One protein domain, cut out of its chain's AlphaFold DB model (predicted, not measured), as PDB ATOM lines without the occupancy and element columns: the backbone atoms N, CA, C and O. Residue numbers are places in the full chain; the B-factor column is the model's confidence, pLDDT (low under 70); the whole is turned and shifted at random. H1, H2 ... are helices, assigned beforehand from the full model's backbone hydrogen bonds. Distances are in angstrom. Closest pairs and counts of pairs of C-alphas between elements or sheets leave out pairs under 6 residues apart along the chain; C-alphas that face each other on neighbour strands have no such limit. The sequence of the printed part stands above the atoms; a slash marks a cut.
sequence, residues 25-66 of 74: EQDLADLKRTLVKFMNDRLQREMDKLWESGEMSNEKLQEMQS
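This is residues 25 to 66 of the 74 residues of the protein "Dephospho-CoA kinase" of Prevotella copri (UniProt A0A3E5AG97). One long, nearly straight helix, H1, is followed by a short helix, H2, which turns off beyond its far end like the foot of an L, without folding back onto H1. The 42 printed residues hold two named helices, H1 then H2, and no named strand: the class is all helix. The whole is extended, with a radius of gyration of the C-alphas of 16.4 A and spans of 51 by 19 by 8 A.

Start with H1, residues 25 to 52; its residues 25 to 46 stand free. A tight link of 5 residues leads to H2, residues 58 to 66, which also stands free. H1 and H2 are apart, with no C-alpha of the one within 8 A of the other. In both helices every O i to N i+4 pair is within hydrogen-bond range.

Find C-alpha 25 at (32.841, -5.272, 38.389); from there H1 runs 40.6 A to C-alpha 52 at (13.196, 30.207, 37.516). H2 runs 12.7 A from C-alpha 58 to C-alpha 66 at (28.239, 44.215, 28.159).

The two C-alphas farthest apart, those of Glu 25 and Ser 66, are 50.7 A apart. The printed part has no cut. In the B-factor column, residues 54 to 66 of this model have pLDDT under 70.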
ATOM      1  N   GLU A  25      32.456  -6.527  39.055       80.44
ATOM      2  CA  GLU A  25      32.841  -5.272  38.389       80.44
ATOM      3  C   GLU A  25      31.681  -4.642  37.605       80.44
ATOM      4  O   GLU A  25      31.624  -3.421  37.439       80.44
ATOM      5  N   GLN A  26      30.731  -5.461  37.148       82.44
ATOM      6  CA  GLN A  26      29.558  -4.996  36.421       82.44
ATOM      7  C   GLN A  26      28.572  -4.275  37.346       82.44
ATOM      8  O   GLN A  26      28.112  -3.187  37.002       82.44
ATOM      9  N   ASP A  27      28.355  -4.792  38.561       82.06
ATOM     10  CA  ASP A  27      27.531  -4.115  39.572       82.06
ATOM     11  C   ASP A  27      28.117  -2.741  39.928       82.06
ATOM     12  O   ASP A  27      27.395  -1.755  40.088       82.06
ATOM     13  N   LEU A  28      29.451  -2.649  40.005       80.81
ATOM     14  CA  LEU A  28      30.147  -1.385  40.241       80.81
ATOM     15  C   LEU A  28      29.947  -0.393  39.085       80.81
ATOM     16  O   LEU A  28      29.727   0.799  39.324       80.81
ATOM     17  N   ALA A  29      30.014  -0.861  37.836       84.25
ATOM     18  CA  ALA A  29      29.784  -0.023  36.662       84.25
ATOM     19  C   ALA A  29      28.345   0.525  36.616       84.25
ATOM     20  O   ALA A  29      28.144   1.716  36.343       84.25
ATOM     21  N   ASP A  30      27.358  -0.308  36.941       85.44
ATOM     22  CA  ASP A  30      25.948   0.081  36.954       85.44
ATOM     23  C   ASP A  30      25.612   1.007  38.130       85.44
ATOM     24  O   ASP A  30      24.911   2.015  37.953       85.44
ATOM     25  N   LEU A  31      26.195   0.767  39.310       85.62
ATOM     26  CA  LEU A  31      26.061   1.682  40.440       85.62
ATOM     27  C   LEU A  31      26.684   3.046  40.123       85.62
ATOM     28  O   LEU A  31      26.070   4.082  40.385       85.62
ATOM     29  N   LYS A  32      27.871   3.069  39.502       84.06
ATOM     30  CA  LYS A  32      28.534   4.314  39.093       84.06
ATOM     31  C   LYS A  32      27.670   5.111  38.118       84.06
ATOM     32  O   LYS A  32      27.510   6.317  38.301       84.06
ATOM     33  N   ARG A  33      27.079   4.459  37.111       86.38
ATOM     34  CA  ARG A  33      26.134   5.115  36.186       86.38
ATOM     35  C   ARG A  33      24.942   5.709  36.923       86.38
ATOM     36  O   ARG A  33      24.578   6.853  36.661       86.38
ATOM     37  N   THR A  34      24.362   4.953  37.848       87.88
ATOM     38  CA  THR A  34      23.195   5.387  38.624       87.88
ATOM     39  C   THR A  34      23.523   6.595  39.501       87.88
ATOM     40  O   THR A  34      22.768   7.567  39.514       87.88
ATOM     41  N   LEU A  35      24.683   6.586  40.165       86.69
ATOM     42  CA  LEU A  35      25.159   7.702  40.983       86.69
ATOM     43  C   LEU A  35      25.372   8.970  40.141       86.69
ATOM     44  O   LEU A  35      24.906  10.047  40.511       86.69
ATOM     45  N   VAL A  36      26.041   8.840  38.990       86.06
ATOM     46  CA  VAL A  36      26.294   9.962  38.069       86.06
ATOM     47  C   VAL A  36      24.980  10.541  37.557       86.06
ATOM     48  O   VAL A  36      24.809  11.758  37.557       86.06
ATOM     49  N   LYS A  37      24.026   9.685  37.181       92.12
ATOM     50  CA  LYS A  37      22.695  10.122  36.756       92.12
ATOM     51  C   LYS A  37      21.983  10.901  37.863       92.12
ATOM     52  O   LYS A  37      21.514  12.003  37.617       92.12
ATOM     53  N   PHE A  38      21.973  10.381  39.091       88.50
ATOM     54  CA  PHE A  38      21.360  11.065  40.229       88.50
ATOM     55  C   PHE A  38      21.977  12.448  40.488       88.50
ATOM     56  O   PHE A  38      21.253  13.414  40.744       88.50
ATOM     57  N   MET A  39      23.307  12.559  40.409       86.88
ATOM     58  CA  MET A  39      23.998  13.840  40.572       86.88
ATOM     59  C   MET A  39      23.674  14.815  39.439       86.88
ATOM     60  O   MET A  39      23.383  15.974  39.728       86.88
ATOM     61  N   ASN A  40      23.659  14.355  38.186       88.88
ATOM     62  CA  ASN A  40      23.279  15.179  37.038       88.88
ATOM     63  C   ASN A  40      21.841  15.686  37.161       88.88
ATOM     64  O   ASN A  40      21.607  16.880  37.019       88.88
ATOM     65  N   ASP A  41      20.894  14.814  37.510       91.75
ATOM     66  CA  ASP A  41      19.489  15.193  37.675       91.75
ATOM     67  C   ASP A  41      19.316  16.214  38.810       91.75
ATOM     68  O   ASP A  41      18.484  17.118  38.735       91.75
ATOM     69  N   ARG A  42      20.101  16.091  39.889       88.69
ATOM     70  CA  ARG A  42      20.103  17.077  40.974       88.69
ATOM     71  C   ARG A  42      20.682  18.412  40.519       88.69
ATOM     72  O   ARG A  42      20.089  19.436  40.832       88.69
ATOM     73  N   LEU A  43      21.813  18.401  39.818       86.81
ATOM     74  CA  LEU A  43      22.439  19.617  39.297       86.81
ATOM     75  C   LEU A  43      21.513  20.340  38.325       86.81
ATOM     76  O   LEU A  43      21.344  21.546  38.457       86.81
ATOM     77  N   GLN A  44      20.864  19.606  37.421       85.81
ATOM     78  CA  GLN A  44      19.889  20.168  36.494       85.81
ATOM     79  C   GLN A  44      18.751  20.858  37.251       85.81
ATOM     80  O   GLN A  44      18.473  22.017  36.988       85.81
ATOM     81  N   ARG A  45      18.171  20.210  38.270       89.12
ATOM     82  CA  ARG A  45      17.108  20.829  39.082       89.12
ATOM     83  C   ARG A  45      17.553  22.095  39.806       89.12
ATOM     84  O   ARG A  45      16.763  23.020  39.938       89.12
ATOM     85  N   GLU A  46      18.773  22.131  40.337       85.25
ATOM     86  CA  GLU A  46      19.279  23.347  40.982       85.25
ATOM     87  C   GLU A  46      19.545  24.458  39.952       85.25
ATOM     88  O   GLU A  46      19.214  25.609  40.216       85.25
ATOM     89  N   MET A  47      20.053  24.122  38.762       79.75
ATOM     90  CA  MET A  47      20.193  25.065  37.643       79.75
ATOM     91  C   MET A  47      18.834  25.622  37.202       79.75
ATOM     92  O   MET A  47      18.696  26.831  37.037       79.75
ATOM     93  N   ASP A  48      17.824  24.761  37.070       85.19
ATOM     94  CA  ASP A  48      16.466  25.156  36.694       85.19
ATOM     95  C   ASP A  48      15.859  26.089  37.754       85.19
ATOM     96  O   ASP A  48      15.294  27.121  37.410       85.19
ATOM     97  N   LYS A  49      16.061  25.813  39.052       84.25
ATOM     98  CA  LYS A  49      15.628  26.717  40.135       84.25
ATOM     99  C   LYS A  49      16.289  28.093  40.069       84.25
ATOM    100  O   LYS A  49      15.621  29.084  40.340       84.25
ATOM    101  N   LEU A  50      17.584  28.158  39.753       79.19
ATOM    102  CA  LEU A  50      18.321  29.423  39.605       79.19
ATOM    103  C   LEU A  50      17.852  30.225  38.384       79.19
ATOM    104  O   LEU A  50      17.874  31.458  38.392       79.19
ATOM    105  N   TRP A  51      17.421  29.522  37.338       72.81
ATOM    106  CA  TRP A  51      16.811  30.121  36.158       72.81
ATOM    107  C   TRP A  51      15.401  30.651  36.462       72.81
ATOM    108  O   TRP A  51      15.083  31.799  36.156       72.81
ATOM    109  N   GLU A  52      14.568  29.850  37.130       76.06
ATOM    110  CA  GLU A  52      13.196  30.207  37.516       76.06
ATOM    111  C   GLU A  52      13.133  31.314  38.580       76.06
ATOM    112  O   GLU A  52      12.208  32.125  38.565       76.06
ATOM    113  N   SER A  53      14.114  31.392  39.485       76.94
ATOM    114  CA  SER A  53      14.188  32.441  40.511       76.94
ATOM    115  C   SER A  53      14.549  33.824  39.955       76.94
ATOM    116  O   SER A  53      14.489  34.812  40.688       76.94
ATOM    117  N   GLY A  54      14.945  33.920  38.679       65.62
ATOM    118  CA  GLY A  54      15.417  35.164  38.064       65.62
ATOM    119  C   GLY A  54      16.799  35.614  38.560       65.62
ATOM    120  O   GLY A  54      17.253  36.723  38.243       65.62
ATOM    121  N   GLU A  55      17.506  34.779  39.331       59.38
ATOM    122  CA  GLU A  55      18.920  35.008  39.643       59.38
ATOM    123  C   GLU A  55      19.778  34.895  38.382       59.38
ATOM    124  O   GLU A  55      20.677  35.718  38.197       59.38
ATOM    125  N   MET A  56      19.419  33.981  37.476       55.88
ATOM    126  CA  MET A  56      20.017  33.827  36.155       55.88
ATOM    127  C   MET A  56      18.939  33.998  35.074       55.88
ATOM    128  O   MET A  56      18.230  33.058  34.739       55.88
ATOM    129  N   SER A  57      18.789  35.216  34.545       66.81
ATOM    130  CA  SER A  57      17.879  35.522  33.434       66.81
ATOM    131  C   SER A  57      18.657  35.844  32.156       66.81
ATOM    132  O   SER A  57      19.817  36.260  32.203       66.81
ATOM    133  N   ASN A  58      18.014  35.685  30.994       63.03
ATOM    134  CA  ASN A  58      18.598  36.059  29.700       63.03
ATOM    135  C   ASN A  58      18.974  37.555  29.640       63.03
ATOM    136  O   ASN A  58      19.941  37.926  28.986       63.03
ATOM    137  N   GLU A  59      18.245  38.399  30.370       65.12
ATOM    138  CA  GLU A  59      18.505  39.838  30.490       65.12
ATOM    139  C   GLU A  59      19.768  40.119  31.318       65.12
ATOM    140  O   GLU A  59      20.640  40.850  30.857       65.12
ATOM    141  N   LYS A  60      19.950  39.450  32.468       64.25
ATOM    142  CA  LYS A  60      21.188  39.549  33.267       64.25
ATOM    143  C   LYS A  60      22.412  39.015  32.529       64.25
ATOM    144  O   LYS A  60      23.498  39.569  32.651       64.25
ATOM    145  N   LEU A  61      22.253  37.942  31.754       66.75
ATOM    146  CA  LEU A  61      23.332  37.405  30.921       66.75
ATOM    147  C   LEU A  61      23.748  38.384  29.815       66.75
ATOM    148  O   LEU A  61      24.939  38.497  29.524       66.75
ATOM    149  N   GLN A  62      22.795  39.113  29.227       65.69
ATOM    150  CA  GLN A  62      23.096  40.182  28.273       65.69
ATOM    151  C   GLN A  62      23.745  41.403  28.942       65.69
ATOM    152  O   GLN A  62      24.691  41.958  28.383       65.69
ATOM    153  N   GLU A  63      23.317  41.785  30.148       67.94
ATOM    154  CA  GLU A  63      23.978  42.844  30.924       67.94
ATOM    155  C   GLU A  63      25.430  42.465  31.254       67.94
ATOM    156  O   GLU A  63      26.345  43.219  30.926       67.94
ATOM    157  N   MET A  64      25.683  41.255  31.763       65.12
ATOM    158  CA  MET A  64      27.042  40.770  32.046       65.12
ATOM    159  C   MET A  64      27.926  40.667  30.794       65.12
ATOM    160  O   MET A  64      29.136  40.868  30.880       65.12
ATOM    161  N   GLN A  65      27.353  40.363  29.622       64.44
ATOM    162  CA  GLN A  65      28.091  40.377  28.352       64.44
ATOM    163  C   GLN A  65      28.617  41.780  28.014       64.44
ATOM    164  O   GLN A  65      29.688  41.911  27.418       64.44
ATOM    165  N   SER A  66      27.862  42.817  28.380       65.25
ATOM    166  CA  SER A  66      28.239  44.215  28.159       65.25
ATOM    167  C   SER A  66      29.233  44.749  29.198       65.25
ATOM    168  O   SER A  66      29.886  45.768  28.963       65.25
TER     169      SER A  66